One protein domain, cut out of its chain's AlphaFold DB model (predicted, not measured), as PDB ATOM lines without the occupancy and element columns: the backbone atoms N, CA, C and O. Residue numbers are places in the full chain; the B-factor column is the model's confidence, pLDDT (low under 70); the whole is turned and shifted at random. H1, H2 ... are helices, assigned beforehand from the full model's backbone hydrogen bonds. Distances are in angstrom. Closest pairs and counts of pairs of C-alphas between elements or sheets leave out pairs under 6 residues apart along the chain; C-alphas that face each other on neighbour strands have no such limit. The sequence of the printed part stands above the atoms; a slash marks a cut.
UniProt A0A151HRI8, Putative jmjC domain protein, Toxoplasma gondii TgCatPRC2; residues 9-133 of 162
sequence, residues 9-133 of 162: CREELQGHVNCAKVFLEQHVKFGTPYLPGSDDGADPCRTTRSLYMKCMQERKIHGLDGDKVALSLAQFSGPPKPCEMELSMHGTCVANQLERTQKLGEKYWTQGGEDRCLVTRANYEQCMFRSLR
ATOM      1  N   CYS A   9     -45.641 -21.369  38.074       90.62
ATOM      2  CA  CYS A   9     -44.621 -20.312  38.071       90.62
ATOM      3  C   CYS A   9     -44.156 -19.830  36.682       90.62
ATOM      4  O   CYS A   9     -43.105 -19.192  36.549       90.62
ATOM      5  N   ARG A  10     -44.906 -20.156  35.620       89.88
ATOM      6  CA  ARG A  10     -44.545 -19.831  34.237       89.88
ATOM      7  C   ARG A  10     -44.564 -18.337  33.973       89.88
ATOM      8  O   ARG A  10     -43.678 -17.837  33.282       89.88
ATOM      9  N   GLU A  11     -45.554 -17.630  34.496       90.56
ATOM     10  CA  GLU A  11     -45.677 -16.186  34.285       90.56
ATOM     11  C   GLU A  11     -44.541 -15.427  34.972       90.56
ATOM     12  O   GLU A  11     -43.976 -14.490  34.410       90.56
ATOM     13  N   GLU A  12     -44.139 -15.881  36.154       93.69
ATOM     14  CA  GLU A  12     -43.058 -15.306  36.944       93.69
ATOM     15  C   GLU A  12     -41.701 -15.545  36.274       93.69
ATOM     16  O   GLU A  12     -40.896 -14.615  36.161       93.69
ATOM     17  N   LEU A  13     -41.473 -16.761  35.761       92.88
ATOM     18  CA  LEU A  13     -40.284 -17.079  34.970       92.88
ATOM     19  C   LEU A  13     -40.225 -16.210  33.708       92.88
ATOM     20  O   LEU A  13     -39.197 -15.597  33.418       92.88
ATOM     21  N   GLN A  14     -41.340 -16.106  32.981       92.88
ATOM     22  CA  GLN A  14     -41.432 -15.284  31.777       92.88
ATOM     23  C   GLN A  14     -41.199 -13.800  32.079       92.88
ATOM     24  O   GLN A  14     -40.501 -13.125  31.323       92.88
ATOM     25  N   GLY A  15     -41.742 -13.290  33.184       93.00
ATOM     26  CA  GLY A  15     -41.526 -11.915  33.630       93.00
ATOM     27  C   GLY A  15     -40.049 -11.623  33.888       93.00
ATOM     28  O   GLY A  15     -39.550 -10.556  33.524       93.00
ATOM     29  N   HIS A  16     -39.321 -12.590  34.446       93.88
ATOM     30  CA  HIS A  16     -37.883 -12.465  34.630       93.88
ATOM     31  C   HIS A  16     -37.106 -12.500  33.308       93.88
ATOM     32  O   HIS A  16     -36.287 -11.616  33.053       93.88
ATOM     33  N   VAL A  17     -37.415 -13.457  32.431       94.31
ATOM     34  CA  VAL A  17     -36.805 -13.560  31.095       94.31
ATOM     35  C   VAL A  17     -37.031 -12.284  30.280       94.31
ATOM     36  O   VAL A  17     -36.103 -11.775  29.657       94.31
ATOM     37  N   ASN A  18     -38.243 -11.729  30.312       94.38
ATOM     38  CA  ASN A  18     -38.568 -10.488  29.611       94.38
ATOM     39  C   ASN A  18     -37.783  -9.300  30.168       94.38
ATOM     40  O   ASN A  18     -37.281  -8.494  29.390       94.38
ATOM     41  N   CYS A  19     -37.623  -9.216  31.492       94.06
ATOM     42  CA  CYS A  19     -36.769  -8.203  32.104       94.06
ATOM     43  C   CYS A  19     -35.328  -8.303  31.577       94.06
ATOM     44  O   CYS A  19     -34.783  -7.314  31.092       94.06
ATOM     45  N   ALA A  20     -34.740  -9.503  31.587       93.56
ATOM     46  CA  ALA A  20     -33.379  -9.717  31.101       93.56
ATOM     47  C   ALA A  20     -33.221  -9.348  29.614       93.56
ATOM     48  O   ALA A  20     -32.228  -8.722  29.249       93.56
ATOM     49  N   LYS A  21     -34.207  -9.675  28.769       93.81
ATOM     50  CA  LYS A  21     -34.217  -9.285  27.349       93.81
ATOM     51  C   LYS A  21     -34.251  -7.767  27.168       93.81
ATOM     52  O   LYS A  21     -33.430  -7.235  26.433       93.81
ATOM     53  N   VAL A  22     -35.145  -7.067  27.869       92.56
ATOM     54  CA  VAL A  22     -35.271  -5.601  27.773       92.56
ATOM     55  C   VAL A  22     -33.977  -4.904  28.186       92.56
ATOM     56  O   VAL A  22     -33.527  -3.986  27.504       92.56
ATOM     57  N   PHE A  23     -33.340  -5.344  29.272       91.69
ATOM     58  CA  PHE A  23     -32.068  -4.755  29.694       91.69
ATOM     59  C   PHE A  23     -30.917  -5.086  28.747       91.69
ATOM     60  O   PHE A  23     -30.008  -4.271  28.617       91.69
ATOM     61  N   LEU A  24     -30.961  -6.219  28.040       92.12
ATOM     62  CA  LEU A  24     -29.985  -6.516  26.994       92.12
ATOM     63  C   LEU A  24     -30.195  -5.614  25.770       92.12
ATOM     64  O   LEU A  24     -29.235  -5.063  25.238       92.12
ATOM     65  N   GLU A  25     -31.445  -5.382  25.360       90.62
ATOM     66  CA  GLU A  25     -31.761  -4.407  24.310       90.62
ATOM     67  C   GLU A  25     -31.284  -2.994  24.696       90.62
ATOM     68  O   GLU A  25     -30.722  -2.284  23.863       90.62
ATOM     69  N   GLN A  26     -31.495  -2.575  25.948       89.06
ATOM     70  CA  GLN A  26     -31.034  -1.276  26.451       89.06
ATOM     71  C   GLN A  26     -29.511  -1.195  26.530       89.06
ATOM     72  O   GLN A  26     -28.946  -0.172  26.147       89.06
ATOM     73  N   HIS A  27     -28.854  -2.265  26.982       88.25
ATOM     74  CA  HIS A  27     -27.401  -2.367  26.967       88.25
ATOM     75  C   HIS A  27     -26.869  -2.113  25.566       88.25
ATOM     76  O   HIS A  27     -26.019  -1.250  25.378       88.25
ATOM     77  N   VAL A  28     -27.435  -2.784  24.564       86.69
ATOM     78  CA  VAL A  28     -26.991  -2.621  23.185       86.69
ATOM     79  C   VAL A  28     -27.265  -1.220  22.643       86.69
ATOM     80  O   VAL A  28     -26.390  -0.633  22.021       86.69
ATOM     81  N   LYS A  29     -28.457  -0.668  22.888       83.00
ATOM     82  CA  LYS A  29     -28.869   0.622  22.311       83.00
ATOM     83  C   LYS A  29     -28.232   1.835  22.982       83.00
ATOM     84  O   LYS A  29     -28.023   2.843  22.319       83.00
ATOM     85  N   PHE A  30     -27.997   1.764  24.289       84.50
ATOM     86  CA  PHE A  30     -27.687   2.938  25.108       84.50
ATOM     87  C   PHE A  30     -26.426   2.781  25.961       84.50
ATOM     88  O   PHE A  30     -26.064   3.710  26.678       84.50
ATOM     89  N   GLY A  31     -25.769   1.621  25.934       80.88
ATOM     90  CA  GLY A  31     -24.595   1.363  26.772       80.88
ATOM     91  C   GLY A  31     -24.912   1.157  28.245       80.88
ATOM     92  O   GLY A  31     -24.006   1.167  29.076       80.88
ATOM     93  N   THR A  32     -26.182   0.945  28.592       84.81
ATOM     94  CA  THR A  32     -26.587   0.649  29.966       84.81
ATOM     95  C   THR A  32     -25.872  -0.617  30.454       84.81
ATOM     96  O   THR A  32     -25.838  -1.603  29.716       84.81
ATOM     97  N   PRO A  33     -25.298  -0.653  31.668       83.69
ATOM     98  CA  PRO A  33     -24.649  -1.861  32.168       83.69
ATOM     99  C   PRO A  33     -25.600  -3.063  32.186       83.69
ATOM    100  O   PRO A  33     -26.666  -3.022  32.805       83.69
ATOM    101  N   TYR A  34     -25.203  -4.149  31.524       85.81
ATOM    102  CA  TYR A  34     -25.941  -5.404  31.557       85.81
ATOM    103  C   TYR A  34     -25.544  -6.222  32.789       85.81
ATOM    104  O   TYR A  34     -24.595  -7.000  32.754       85.81
ATOM    105  N   LEU A  35     -26.254  -6.000  33.896       84.00
ATOM    106  CA  LEU A  35     -26.009  -6.648  35.189       84.00
ATOM    107  C   LEU A  35     -27.183  -7.473  35.779       84.00
ATOM    108  O   LEU A  35     -27.194  -7.661  37.003       84.00
ATOM    109  N   PRO A  36     -28.176  -7.986  35.006       81.88
ATOM    110  CA  PRO A  36     -29.153  -8.916  35.566       81.88
ATOM    111  C   PRO A  36     -28.502 -10.084  36.304       81.88
ATOM    112  O   PRO A  36     -27.547 -10.695  35.828       81.88
ATOM    113  N   GLY A  37     -29.050 -10.400  37.473       76.25
ATOM    114  CA  GLY A  37     -28.584 -11.485  38.323       76.25
ATOM    115  C   GLY A  37     -27.368 -11.187  39.194       76.25
ATOM    116  O   GLY A  37     -26.996 -12.074  39.953       76.25
ATOM    117  N   SER A  38     -26.792  -9.983  39.138       79.44
ATOM    118  CA  SER A  38     -25.682  -9.591  40.014       79.44
ATOM    119  C   SER A  38     -26.024  -9.709  41.509       79.44
ATOM    120  O   SER A  38     -27.192  -9.703  41.925       79.44
ATOM    121  N   ASP A  39     -24.975  -9.871  42.315       68.62
ATOM    122  CA  ASP A  39     -25.060  -9.759  43.765       68.62
ATOM    123  C   ASP A  39     -25.216  -8.260  44.090       68.62
ATOM    124  O   ASP A  39     -24.400  -7.449  43.664       68.62
ATOM    125  N   ASP A  40     -26.296  -7.899  44.787       64.06
ATOM    126  CA  ASP A  40     -26.667  -6.541  45.234       64.06
ATOM    127  C   ASP A  40     -27.495  -5.666  44.265       64.06
ATOM    128  O   ASP A  40     -27.939  -6.088  43.199       64.06
ATOM    129  N   GLY A  41     -27.842  -4.447  44.714       66.69
ATOM    130  CA  GLY A  41     -28.865  -3.547  44.141       66.69
ATOM    131  C   GLY A  41     -28.651  -3.082  42.694       66.69
ATOM    132  O   GLY A  41     -29.448  -2.289  42.198       66.69
ATOM    133  N   ALA A  42     -27.608  -3.578  42.031       81.19
ATOM    134  CA  ALA A  42     -27.339  -3.386  40.616       81.19
ATOM    135  C   ALA A  42     -28.099  -4.373  39.713       81.19
ATOM    136  O   ALA A  42     -28.109  -4.155  38.508       81.19
ATOM    137  N   ASP A  43     -28.736  -5.423  40.253       86.69
ATOM    138  CA  ASP A  43     -29.574  -6.347  39.477       86.69
ATOM    139  C   ASP A  43     -30.923  -5.693  39.120       86.69
ATOM    140  O   ASP A  43     -31.840  -5.676  39.956       86.69
ATOM    141  N   PRO A  44     -31.112  -5.203  37.878       88.62
ATOM    142  CA  PRO A  44     -32.363  -4.559  37.493       88.62
ATOM    143  C   PRO A  44     -33.547  -5.538  37.473       88.62
ATOM    144  O   PRO A  44     -34.706  -5.125  37.527       88.62
ATOM    145  N   CYS A  45     -33.272  -6.844  37.423       91.62
ATOM    146  CA  CYS A  45     -34.269  -7.903  37.373       91.62
ATOM    147  C   CYS A  45     -34.424  -8.632  38.714       91.62
ATOM    148  O   CYS A  45     -35.065  -9.686  38.772       91.62
ATOM    149  N   ARG A  46     -33.922  -8.053  39.816       90.88
ATOM    150  CA  ARG A  46     -34.016  -8.627  41.168       90.88
ATOM    151  C   ARG A  46     -35.450  -8.925  41.576       90.88
ATOM    152  O   ARG A  46     -35.730  -9.993  42.124       90.88
ATOM    153  N   THR A  47     -36.366  -7.995  41.316       91.62
ATOM    154  CA  THR A  47     -37.778  -8.139  41.692       91.62
ATOM    155  C   THR A  47     -38.423  -9.309  40.957       91.62
ATOM    156  O   THR A  47     -39.024 -10.171  41.591       91.62
ATOM    157  N   THR A  48     -38.259  -9.391  39.635       93.19
ATOM    158  CA  THR A  48     -38.839 -10.477  38.829       93.19
ATOM    159  C   THR A  48     -38.190 -11.827  39.137       93.19
ATOM    160  O   THR A  48     -38.899 -12.823  39.256       93.19
ATOM    161  N   ARG A  49     -36.873 -11.851  39.388       91.38
ATOM    162  CA  ARG A  49     -36.140 -13.035  39.869       91.38
ATOM    163  C   ARG A  49     -36.723 -13.550  41.182       91.38
ATOM    164  O   ARG A  49     -37.017 -14.735  41.317       91.38
ATOM    165  N   SER A  50     -36.923 -12.644  42.138       91.31
ATOM    166  CA  SER A  50     -37.448 -12.974  43.466       91.31
ATOM    167  C   SER A  50     -38.886 -13.487  43.406       91.31
ATOM    168  O   SER A  50     -39.244 -14.367  44.181       91.31
ATOM    169  N   LEU A  51     -39.707 -12.979  42.479       93.00
ATOM    170  CA  LEU A  51     -41.073 -13.472  42.276       93.00
ATOM    171  C   LEU A  51     -41.089 -14.927  41.807       93.00
ATOM    172  O   LEU A  51     -41.830 -15.723  42.375       93.00
ATOM    173  N   TYR A  52     -40.241 -15.288  40.841       92.38
ATOM    174  CA  TYR A  52     -40.120 -16.680  40.404       92.38
ATOM    175  C   TYR A  52     -39.648 -17.590  41.543       92.38
ATOM    176  O   TYR A  52     -40.272 -18.616  41.811       92.38
ATOM    177  N   MET A  53     -38.603 -17.185  42.273       90.94
ATOM    178  CA  MET A  53     -38.101 -17.967  43.408       90.94
ATOM    179  C   MET A  53     -39.155 -18.141  44.505       90.94
ATOM    180  O   MET A  53     -39.304 -19.236  45.043       90.94
ATOM    181  N   LYS A  54     -39.923 -17.088  44.810       92.38
ATOM    182  CA  LYS A  54     -41.010 -17.152  45.791       92.38
ATOM    183  C   LYS A  54     -42.128 -18.092  45.335       92.38
ATOM    184  O   LYS A  54     -42.566 -18.915  46.130       92.38
ATOM    185  N   CYS A  55     -42.526 -18.027  44.066       92.31
ATOM    186  CA  CYS A  55     -43.515 -18.947  43.508       92.31
ATOM    187  C   CYS A  55     -43.072 -20.411  43.639       92.31
ATOM    188  O   CYS A  55     -43.821 -21.260  44.123       92.31
ATOM    189  N   MET A  56     -41.825 -20.712  43.259       90.50
ATOM    190  CA  MET A  56     -41.285 -22.071  43.348       90.50
ATOM    191  C   MET A  56     -41.192 -22.554  44.799       90.50
ATOM    192  O   MET A  56     -41.485 -23.714  45.086       90.50
ATOM    193  N   GLN A  57     -40.845 -21.663  45.731       89.69
ATOM    194  CA  GLN A  57     -40.839 -21.972  47.158       89.69
ATOM    195  C   GLN A  57     -42.245 -22.312  47.677       89.69
ATOM    196  O   GLN A  57     -42.398 -23.278  48.423       89.69
ATOM    197  N   GLU A  58     -43.273 -21.564  47.275       88.50
ATOM    198  CA  GLU A  58     -44.661 -21.859  47.650       88.50
ATOM    199  C   GLU A  58     -45.131 -23.191  47.054       88.50
ATOM    200  O   GLU A  58     -45.666 -24.033  47.775       88.50
ATOM    201  N   ARG A  59     -44.830 -23.466  45.777       87.75
ATOM    202  CA  ARG A  59     -45.106 -24.776  45.161       87.75
ATOM    203  C   ARG A  59     -44.461 -25.928  45.922       87.75
ATOM    204  O   ARG A  59     -45.104 -26.958  46.122       87.75
ATOM    205  N   LYS A  60     -43.213 -25.757  46.361       86.00
ATOM    206  CA  LYS A  60     -42.501 -26.757  47.159       86.00
ATOM    207  C   LYS A  60     -43.194 -27.015  48.497       86.00
ATOM    208  O   LYS A  60     -43.351 -28.173  48.873       86.00
ATOM    209  N   ILE A  61     -43.661 -25.967  49.179       85.81
ATOM    210  CA  ILE A  61     -44.448 -26.088  50.423       85.81
ATOM    211  C   ILE A  61     -45.745 -26.875  50.179       85.81
ATOM    212  O   ILE A  61     -46.139 -27.682  51.017       85.81
ATOM    213  N   HIS A  62     -46.372 -26.699  49.015       83.50
ATOM    214  CA  HIS A  62     -47.584 -27.418  48.613       83.50
ATOM    215  C   HIS A  62     -47.334 -28.799  47.971       83.50
ATOM    216  O   HIS A  62     -48.287 -29.445  47.541       83.50
ATOM    217  N   GLY A  63     -46.084 -29.278  47.905       78.88
ATOM    218  CA  GLY A  63     -45.749 -30.604  47.368       78.88
ATOM    219  C   GLY A  63     -45.825 -30.728  45.839       78.88
ATOM    220  O   GLY A  63     -45.946 -31.835  45.322       78.88
ATOM    221  N   LEU A  64     -45.744 -29.614  45.103       77.50
ATOM    222  CA  LEU A  64     -45.899 -29.551  43.641       77.50
ATOM    223  C   LEU A  64     -44.552 -29.445  42.884       77.50
ATOM    224  O   LEU A  64     -44.484 -28.874  41.800       77.50
ATOM    225  N   ASP A  65     -43.446 -29.961  43.421       68.19
ATOM    226  CA  ASP A  65     -42.071 -29.692  42.923       68.19
ATOM    227  C   ASP A  65     -41.688 -30.435  41.606       68.19
ATOM    228  O   ASP A  65     -40.543 -30.394  41.162       68.19
ATOM    229  N   GLY A  66     -42.631 -31.145  40.968       62.12
ATOM    230  CA  GLY A  66     -42.362 -32.056  39.838       62.12
ATOM    231  C   GLY A  66     -42.504 -31.475  38.424       62.12
ATOM    232  O   GLY A  66     -41.934 -32.027  37.479       62.12
ATOM    233  N   ASP A  67     -43.229 -30.368  38.248       65.56
ATOM    234  CA  ASP A  67     -43.519 -29.845  36.907       65.56
ATOM    235  C   ASP A  67     -42.382 -28.952  36.397       65.56
ATOM    236  O   ASP A  67     -41.981 -27.981  37.042       65.56
ATOM    237  N   LYS A  68     -41.864 -29.250  35.201       62.38
ATOM    238  CA  LYS A  68     -40.934 -28.352  34.502       62.38
ATOM    239  C   LYS A  68     -41.683 -27.121  33.997       62.38
ATOM    240  O   LYS A  68     -42.759 -27.247  33.410       62.38
ATOM    241  N   VAL A  69     -41.080 -25.942  34.142       64.06
ATOM    242  CA  VAL A  69     -41.647 -24.702  33.616       64.06
ATOM    243  C   VAL A  69     -41.186 -24.543  32.172       64.06
ATOM    244  O   VAL A  69     -40.187 -23.903  31.869       64.06
ATOM    245  N   ALA A  70     -41.913 -25.160  31.241       58.38
ATOM    246  CA  ALA A  70     -41.644 -24.945  29.826       58.38
ATOM    247  C   ALA A  70     -42.035 -23.508  29.437       58.38
ATOM    248  O   ALA A  70     -43.220 -23.158  29.426       58.38
ATOM    249  N   LEU A  71     -41.056 -22.676  29.070       59.44
ATOM    250  CA  LEU A  71     -41.352 -21.493  28.267       59.44
ATOM    251  C   LEU A  71     -41.828 -21.968  26.892       59.44
ATOM    252  O   LEU A  71     -41.045 -22.531  26.130       59.44
ATOM    253  N   SER A  72     -43.092 -21.716  26.542       51.84
ATOM    254  CA  SER A  72     -43.446 -21.699  25.121       51.84
ATOM    255  C   SER A  72     -42.936 -20.392  24.525       51.84
ATOM    256  O   SER A  72     -43.078 -19.334  25.141       51.84
ATOM    257  N   LEU A  73     -42.351 -20.467  23.326       53.09
ATOM    258  CA  LEU A  73     -42.055 -19.278  22.537       53.09
ATOM    259  C   LEU A  73     -43.340 -18.456  22.412       53.09
ATOM    260  O   LEU A  73     -44.376 -18.978  21.993       53.09
ATOM    261  N   ALA A  74     -43.282 -17.188  22.811       52.03
ATOM    262  CA  ALA A  74     -44.335 -16.245  22.485       52.03
ATOM    263  C   ALA A  74     -44.405 -16.133  20.954       52.03
ATOM    264  O   ALA A  74     -43.402 -15.837  20.304       52.03
ATOM    265  N   GLN A  75     -45.577 -16.398  20.378       48.16
ATOM    266  CA  GLN A  75     -45.867 -16.045  18.993       48.16
ATOM    267  C   GLN A  75     -46.021 -14.525  18.938       48.16
ATOM    268  O   GLN A  75     -47.052 -13.982  19.329       48.16
ATOM    269  N   PHE A  76     -44.974 -13.826  18.505       50.62
ATOM    270  CA  PHE A  76     -45.068 -12.398  18.236       50.62
ATOM    271  C   PHE A  76     -45.841 -12.185  16.930       50.62
ATOM    272  O   PHE A  76     -45.420 -12.618  15.861       50.62
ATOM    273  N   SER A  77     -46.991 -11.519  17.024       47.66
ATOM    274  CA  SER A  77     -47.771 -11.053  15.879       47.66
ATOM    275  C   SER A  77     -47.160  -9.754  15.346       47.66
ATOM    276  O   SER A  77     -47.535  -8.658  15.762       47.66
ATOM    277  N   GLY A  78     -46.172  -9.881  14.467       62.97
ATOM    278  CA  GLY A  78     -45.513  -8.772  13.782       62.97
ATOM    279  C   GLY A  78     -44.310  -9.265  12.975       62.97
ATOM    280  O   GLY A  78     -43.853 -10.387  13.202       62.97
ATOM    281  N   PRO A  79     -43.791  -8.465  12.026       65.06
ATOM    282  CA  PRO A  79     -42.515  -8.782  11.400       65.06
ATOM    283  C   PRO A  79     -41.445  -8.928  12.497       65.06
ATOM    284  O   PRO A  79     -41.416  -8.107  13.423       65.06
ATOM    285  N   PRO A  80     -40.604  -9.977  12.446       69.88
ATOM    286  CA  PRO A  80     -39.597 -10.205  13.468       69.88
ATOM    287  C   PRO A  80     -38.665  -8.996  13.541       69.88
ATOM    288  O   PRO A  80     -38.190  -8.495  12.519       69.88
ATOM    289  N   LYS A  81     -38.423  -8.513  14.761       80.94
ATOM    290  CA  LYS A  81     -37.419  -7.476  14.994       80.94
ATOM    291  C   LYS A  81     -36.040  -7.990  14.552       80.94
ATOM    292  O   LYS A  81     -35.802  -9.203  14.594       80.94
ATOM    293  N   PRO A  82     -35.108  -7.093  14.183       83.88
ATOM    294  CA  PRO A  82     -33.720  -7.482  13.989       83.88
ATOM    295  C   PRO A  82     -33.202  -8.252  15.206       83.88
ATOM    296  O   PRO A  82     -33.437  -7.844  16.346       83.88
ATOM    297  N   CYS A  83     -32.517  -9.366  14.952       90.19
ATOM    298  CA  CYS A  83     -31.875 -10.186  15.980       90.19
ATOM    299  C   CYS A  83     -32.824 -10.803  17.029       90.19
ATOM    300  O   CYS A  83     -32.394 -11.171  18.125       90.19
ATOM    301  N   GLU A  84     -34.125 -10.927  16.722       90.75
ATOM    302  CA  GLU A  84     -35.113 -11.529  17.631       90.75
ATOM    303  C   GLU A  84     -34.781 -12.996  17.951       90.75
ATOM    304  O   GLU A  84     -35.035 -13.471  19.058       90.75
ATOM    305  N   MET A  85     -34.170 -13.719  17.006       91.12
ATOM    306  CA  MET A  85     -33.753 -15.105  17.214       91.12
ATOM    307  C   MET A  85     -32.677 -15.200  18.300       91.12
ATOM    308  O   MET A  85     -32.835 -15.958  19.258       91.12
ATOM    309  N   GLU A  86     -31.620 -14.398  18.194       93.44
ATOM    310  CA  GLU A  86     -30.521 -14.335  19.153       93.44
ATOM    311  C   GLU A  86     -31.017 -13.857  20.523       93.44
ATOM    312  O   GLU A  86     -30.658 -14.433  21.552       93.44
ATOM    313  N   LEU A  87     -31.922 -12.870  20.543       93.25
ATOM    314  CA  LEU A  87     -32.563 -12.402  21.773       93.25
ATOM    315  C   LEU A  87     -33.397 -13.509  22.433       93.25
ATOM    316  O   LEU A  87     -33.417 -13.654  23.660       93.25
ATOM    317  N   SER A  88     -34.086 -14.319  21.627       92.62
ATOM    318  CA  SER A  88     -34.846 -15.472  22.102       92.62
ATOM    319  C   SER A  88     -33.934 -16.551  22.686       92.62
ATOM    320  O   SER A  88     -34.171 -16.985  23.814       92.62
ATOM    321  N   MET A  89     -32.843 -16.905  21.993       93.12
ATOM    322  CA  MET A  89     -31.829 -17.846  22.491       93.12
ATOM    323  C   MET A  89     -31.243 -17.396  23.830       93.12
ATOM    324  O   MET A  89     -31.055 -18.207  24.743       93.12
ATOM    325  N   HIS A  90     -30.981 -16.097  23.968       93.88
ATOM    326  CA  HIS A  90     -30.517 -15.530  25.220       93.88
ATOM    327  C   HIS A  90     -31.551 -15.687  26.341       93.88
ATOM    328  O   HIS A  90     -31.227 -16.201  27.412       93.88
ATOM    329  N   GLY A  91     -32.817 -15.361  26.067       93.81
ATOM    330  CA  GLY A  91     -33.911 -15.573  27.016       93.81
ATOM    331  C   GLY A  91     -34.074 -17.032  27.458       93.81
ATOM    332  O   GLY A  91     -34.302 -17.290  28.639       93.81
ATOM    333  N   THR A  92     -33.906 -17.994  26.546       94.00
ATOM    334  CA  THR A  92     -33.905 -19.425  26.887       94.00
ATOM    335  C   THR A  92     -32.754 -19.783  27.823       94.00
ATOM    336  O   THR A  92     -32.957 -20.531  28.780       94.00
ATOM    337  N   CYS A  93     -31.553 -19.241  27.598       93.44
ATOM    338  CA  CYS A  93     -30.435 -19.471  28.510       93.44
ATOM    339  C   CYS A  93     -30.725 -18.912  29.912       93.44
ATOM    340  O   CYS A  93     -30.579 -19.640  30.892       93.44
ATOM    341  N   VAL A  94     -31.218 -17.671  30.002       93.12
ATOM    342  CA  VAL A  94     -31.599 -17.022  31.271       93.12
ATOM    343  C   VAL A  94     -32.600 -17.878  32.051       93.12
ATOM    344  O   VAL A  94     -32.423 -18.101  33.251       93.12
ATOM    345  N   ALA A  95     -33.626 -18.395  31.367       92.69
ATOM    346  CA  ALA A  95     -34.625 -19.269  31.969       92.69
ATOM    347  C   ALA A  95     -34.003 -20.551  32.531       92.69
ATOM    348  O   ALA A  95     -34.172 -20.854  33.712       92.69
ATOM    349  N   ASN A  96     -33.225 -21.259  31.709       91.62
ATOM    350  CA  ASN A  96     -32.580 -22.510  32.097       91.62
ATOM    351  C   ASN A  96     -31.661 -22.325  33.309       91.62
ATOM    352  O   ASN A  96     -31.606 -23.188  34.185       91.62
ATOM    353  N   GLN A  97     -30.932 -21.210  33.378       91.38
ATOM    354  CA  GLN A  97     -30.067 -20.927  34.519       91.38
ATOM    355  C   GLN A  97     -30.865 -20.604  35.784       91.38
ATOM    356  O   GLN A  97     -30.474 -21.036  36.870       91.38
ATOM    357  N   LEU A  98     -31.989 -19.889  35.669       90.44
ATOM    358  CA  LEU A  98     -32.841 -19.596  36.822       90.44
ATOM    359  C   LEU A  98     -33.492 -20.871  37.373       90.44
ATOM    360  O   LEU A  98     -33.482 -21.090  38.584       90.44
ATOM    361  N   GLU A  99     -33.968 -21.752  36.492       90.06
ATOM    362  CA  GLU A  99     -34.478 -23.067  36.885       90.06
ATOM    363  C   GLU A  99     -33.390 -23.932  37.544       90.06
ATOM    364  O   GLU A  99     -33.649 -24.579  38.555       90.06
ATOM    365  N   ARG A 100     -32.156 -23.946  37.014       88.06
ATOM    366  CA  ARG A 100     -31.026 -24.677  37.627       88.06
ATOM    367  C   ARG A 100     -30.669 -24.143  39.007       88.06
ATOM    368  O   ARG A 100     -30.468 -24.932  39.922       88.06
ATOM    369  N   THR A 101     -30.638 -22.822  39.160       87.81
ATOM    370  CA  THR A 101     -30.413 -22.146  40.449       87.81
ATOM    371  C   THR A 101     -31.452 -22.604  41.469       87.81
ATOM    372  O   THR A 101     -31.105 -22.972  42.586       87.81
ATOM    373  N   GLN A 102     -32.725 -22.661  41.066       87.56
ATOM    374  CA  GLN A 102     -33.800 -23.125  41.936       87.56
ATOM    375  C   GLN A 102     -33.680 -24.618  42.281       87.56
ATOM    376  O   GLN A 102     -33.822 -24.978  43.448       87.56
ATOM    377  N   LYS A 103     -33.413 -25.483  41.296       84.81
ATOM    378  CA  LYS A 103     -33.408 -26.946  41.486       84.81
ATOM    379  C   LYS A 103     -32.168 -27.460  42.201       84.81
ATOM    380  O   LYS A 103     -32.260 -28.376  43.010       84.81
ATOM    381  N   LEU A 104     -31.010 -26.917  41.846       85.19
ATOM    382  CA  LEU A 104     -29.702 -27.427  42.254       85.19
ATOM    383  C   LEU A 104     -29.046 -26.560  43.334       85.19
ATOM    384  O   LEU A 104     -27.997 -26.932  43.848       85.19
ATOM    385  N   GLY A 105     -29.634 -25.405  43.671       80.56
ATOM    386  CA  GLY A 105     -29.022 -24.444  44.591       80.56
ATOM    387  C   GLY A 105     -27.723 -23.840  44.049       80.56
ATOM    388  O   GLY A 105     -26.904 -23.341  44.819       80.56
ATOM    389  N   GLU A 106     -27.500 -23.920  42.734       81.81
ATOM    390  CA  GLU A 106     -26.346 -23.306  42.083       81.81
ATOM    391  C   GLU A 106     -26.432 -21.779  42.153       81.81
ATOM    392  O   GLU A 106     -27.511 -21.208  42.301       81.81
ATOM    393  N   LYS A 107     -25.289 -21.098  42.012       79.69
ATOM    394  CA  LYS A 107     -25.273 -19.643  41.848       79.69
ATOM    395  C   LYS A 107     -26.017 -19.250  40.574       79.69
ATOM    396  O   LYS A 107     -25.891 -19.922  39.547       79.69
ATOM    397  N   TYR A 108     -26.754 -18.142  40.638       78.56
ATOM    398  CA  TYR A 108     -27.417 -17.608  39.458       78.56
ATOM    399  C   TYR A 108     -26.385 -17.179  38.400       78.56
ATOM    400  O   TYR A 108     -25.231 -16.933  38.722       78.56
ATOM    401  N   TRP A 109     -26.779 -17.126  37.126       74.50
ATOM    402  CA  TRP A 109     -25.884 -17.085  35.954       74.50
ATOM    403  C   TRP A 109     -24.856 -15.958  35.843       74.50
ATOM    404  O   TRP A 109     -24.026 -16.046  34.950       74.50
ATOM    405  N   THR A 110     -24.907 -14.937  36.692       72.69
ATOM    406  CA  THR A 110     -23.895 -13.870  36.799       72.69
ATOM    407  C   THR A 110     -23.337 -13.736  38.225       72.69
ATOM    408  O   THR A 110     -22.419 -12.954  38.474       72.69
ATOM    409  N   GLN A 111     -23.851 -14.528  39.175       68.19
ATOM    410  CA  GLN A 111     -23.383 -14.592  40.557       68.19
ATOM    411  C   GLN A 111     -22.144 -15.486  40.635       68.19
ATOM    412  O   GLN A 111     -22.165 -16.655  40.252       68.19
ATOM    413  N   GLY A 112     -21.050 -14.954  41.178       61.72
ATOM    414  CA  GLY A 112     -19.760 -15.652  41.225       61.72
ATOM    415  C   GLY A 112     -18.790 -15.312  40.092       61.72
ATOM    416  O   GLY A 112     -17.778 -15.993  39.971       61.72
ATOM    417  N   GLY A 113     -19.061 -14.260  39.313       65.25
ATOM    418  CA  GLY A 113     -18.096 -13.666  38.379       65.25
ATOM    419  C   GLY A 113     -18.025 -14.309  36.993       65.25
ATOM    420  O   GLY A 113     -17.360 -13.762  36.118       65.25
ATOM    421  N   GLU A 114     -18.729 -15.418  36.761       75.00
ATOM    422  CA  GLU A 114     -18.920 -15.992  35.426       75.00
ATOM    423  C   GLU A 114     -20.301 -15.629  34.884       75.00
ATOM    424  O   GLU A 114     -21.298 -15.849  35.566       75.00
ATOM    425  N   ASP A 115     -20.360 -15.130  33.646       83.31
ATOM    426  CA  ASP A 115     -21.610 -15.021  32.887       83.31
ATOM    427  C   ASP A 115     -21.863 -16.327  32.118       83.31
ATOM    428  O   ASP A 115     -21.288 -16.587  31.058       83.31
ATOM    429  N   ARG A 116     -22.764 -17.160  32.646       86.62
ATOM    430  CA  ARG A 116     -23.101 -18.469  32.067       86.62
ATOM    431  C   ARG A 116     -23.931 -18.392  30.783       86.62
ATOM    432  O   ARG A 116     -24.110 -19.420  30.132       86.62
ATOM    433  N   CYS A 117     -24.436 -17.219  30.404       90.44
ATOM    434  CA  CYS A 117     -25.056 -16.996  29.096       90.44
ATOM    435  C   CYS A 117     -24.291 -15.965  28.261       90.44
ATOM    436  O   CYS A 117     -24.850 -15.422  27.307       90.44
ATOM    437  N   LEU A 118     -22.999 -15.766  28.550       89.12
ATOM    438  CA  LEU A 118     -22.115 -14.882  27.794       89.12
ATOM    439  C   LEU A 118     -22.169 -15.168  26.293       89.12
ATOM    440  O   LEU A 118     -22.212 -14.242  25.496       89.12
ATOM    441  N   VAL A 119     -22.205 -16.444  25.900       89.62
ATOM    442  CA  VAL A 119     -22.237 -16.844  24.484       89.62
ATOM    443  C   VAL A 119     -23.505 -16.342  23.791       89.62
ATOM    444  O   VAL A 119     -23.427 -15.720  22.737       89.62
ATOM    445  N   THR A 120     -24.684 -16.575  24.372       92.19
ATOM    446  CA  THR A 120     -25.943 -16.128  23.752       92.19
ATOM    447  C   THR A 120     -26.098 -14.612  23.824       92.19
ATOM    448  O   THR A 120     -26.654 -14.022  22.901       92.19
ATOM    449  N   ARG A 121     -25.560 -13.978  24.875       91.12
ATOM    450  CA  ARG A 121     -25.473 -12.520  25.002       91.12
ATOM    451  C   ARG A 121     -24.617 -11.924  23.882       91.12
ATOM    452  O   ARG A 121     -25.096 -11.078  23.134       91.12
ATOM    453  N   ALA A 122     -23.398 -12.433  23.708       90.06
ATOM    454  CA  ALA A 122     -22.459 -11.995  22.681       90.06
ATOM    455  C   ALA A 122     -23.006 -12.209  21.261       90.06
ATOM    456  O   ALA A 122     -22.816 -11.352  20.404       90.06
ATOM    457  N   ASN A 123     -23.734 -13.304  21.013       89.62
ATOM    458  CA  ASN A 123     -24.394 -13.530  19.723       89.62
ATOM    459  C   ASN A 123     -25.425 -12.435  19.413       89.62
ATOM    460  O   ASN A 123     -25.462 -11.927  18.292       89.62
ATOM    461  N   TYR A 124     -26.234 -12.040  20.400       91.38
ATOM    462  CA  TYR A 124     -27.193 -10.949  20.231       91.38
ATOM    463  C   TYR A 124     -26.495  -9.602  20.017       91.38
ATOM    464  O   TYR A 124     -26.825  -8.889  19.070       91.38
ATOM    465  N   GLU A 125     -25.489  -9.277  20.835       89.94
ATOM    466  CA  GLU A 125     -24.677  -8.063  20.676       89.94
ATOM    467  C   GLU A 125     -24.033  -8.001  19.282       89.94
ATOM    468  O   GLU A 125     -24.090  -6.968  18.614       89.94
ATOM    469  N   GLN A 126     -23.479  -9.117  18.797       87.31
ATOM    470  CA  GLN A 126     -22.868  -9.209  17.472       87.31
ATOM    471  C   GLN A 126     -23.894  -9.058  16.346       87.31
ATOM    472  O   GLN A 126     -23.616  -8.371  15.361       87.31
ATOM    473  N   CYS A 127     -25.064  -9.686  16.464       89.94
ATOM    474  CA  CYS A 127     -26.128  -9.522  15.480       89.94
ATOM    475  C   CYS A 127     -26.569  -8.056  15.404       89.94
ATOM    476  O   CYS A 127     -26.629  -7.481  14.318       89.94
ATOM    477  N   MET A 128     -26.804  -7.423  16.556       88.38
ATOM    478  CA  MET A 128     -27.220  -6.025  16.613       88.38
ATOM    479  C   MET A 128     -26.146  -5.090  16.064       88.38
ATOM    480  O   MET A 128     -26.467  -4.173  15.316       88.38
ATOM    481  N   PHE A 129     -24.871  -5.352  16.358       83.75
ATOM    482  CA  PHE A 129     -23.748  -4.617  15.777       83.75
ATOM    483  C   PHE A 129     -23.778  -4.655  14.241       83.75
ATOM    484  O   PHE A 129     -23.688  -3.611  13.596       83.75
ATOM    485  N   ARG A 130     -23.954  -5.843  13.646       83.00
ATOM    486  CA  ARG A 130     -24.056  -6.011  12.184       83.00
ATOM    487  C   ARG A 130     -25.301  -5.326  11.618       83.00
ATOM    488  O   ARG A 130     -25.218  -4.623  10.615       83.00
ATOM    489  N   SER A 131     -26.444  -5.489  12.284       82.75
ATOM    490  CA  SER A 131     -27.709  -4.879  11.870       82.75
ATOM    491  C   SER A 131     -27.640  -3.352  11.880       82.75
ATOM    492  O   SER A 131     -28.134  -2.724  10.949       82.75
ATOM    493  N   LEU A 132     -27.012  -2.749  12.891       76.25
ATOM    494  CA  LEU A 132     -26.869  -1.297  12.989       76.25
ATOM    495  C   LEU A 132     -25.856  -0.732  11.982       76.25
ATOM    496  O   LEU A 132     -26.009   0.406  11.549       76.25
ATOM    497  N   ARG A 133     -24.851  -1.519  11.570       72.00
ATOM    498  CA  ARG A 133     -23.926  -1.154  10.478       72.00
ATOM    499  C   ARG A 133     -24.566  -1.194   9.092       72.00
ATOM    500  O   ARG A 133     -23.951  -0.709   8.147       72.00
TER     501      ARG A 133
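AT A GLANCE: This is residues 9 to 133 of the 162 residues of the protein "Putative jmjC domain protein" of Toxoplasma gondii TgCatPRC2 (UniProt A0A151HRI8). What shape do the four helices make? Two helical hairpins, H1 with H2 and H3 with H4, pack layer on layer, and H1 and H3 cross in the core. Each hairpin is staggered, and H2 and H4 extend toward opposite ends of the long axis. How large is it? The 125 printed residues, with H1, H2, H3, H4 in chain order and no named strand, are all helix in class and compact, with a radius of gyration of the C-alphas of 14.9 A and spans of 52 by 34 by 20 A.

IN THESE COORDINATES: Where does each helix run? H1, residues 10 to 30, begins at C-alpha 10 (-44.545, -19.831, 34.237) and is 29.8 A long; H2 is residues 46 to 61, 22.3 A. H3, residues 84 to 104, is 29.8 A; H4, residues 118 to 132, is 20.6 A and ends at C-alpha 132 (-26.869, -1.297, 12.989). Are their backbones whole? In H1, H2, H3 and H4 every O i to N i+4 pair is within hydrogen-bond range.

HOW THE PARTS SIT: What does H1 touch? With residues 12 to 19 alone it touches H2 in a hairpin, at a shallow tilt of 16 degrees, opposite ways; the closest C-alphas, Glu 12 and Tyr 52, are 4.7 A apart. It touches H3 at a steep tilt of 49 degrees, closest at C-alphas Val 17 and Gly 91, 5.4 A. And H4? It forms a hairpin with H3, closest at C-alphas His 90 and Thr 120, 4.8 A; H2 and H4 are apart.

THE WHOLE: Which links are long? The three links, residues 31 to 45, 62 to 83 and 105 to 117, are long; residues 75 to 81 stand free. Is it uncut, and where is confidence low? The printed part has no cut; pLDDT is under 70 at residues 39 to 41, 65 to 80 and 111 to 113.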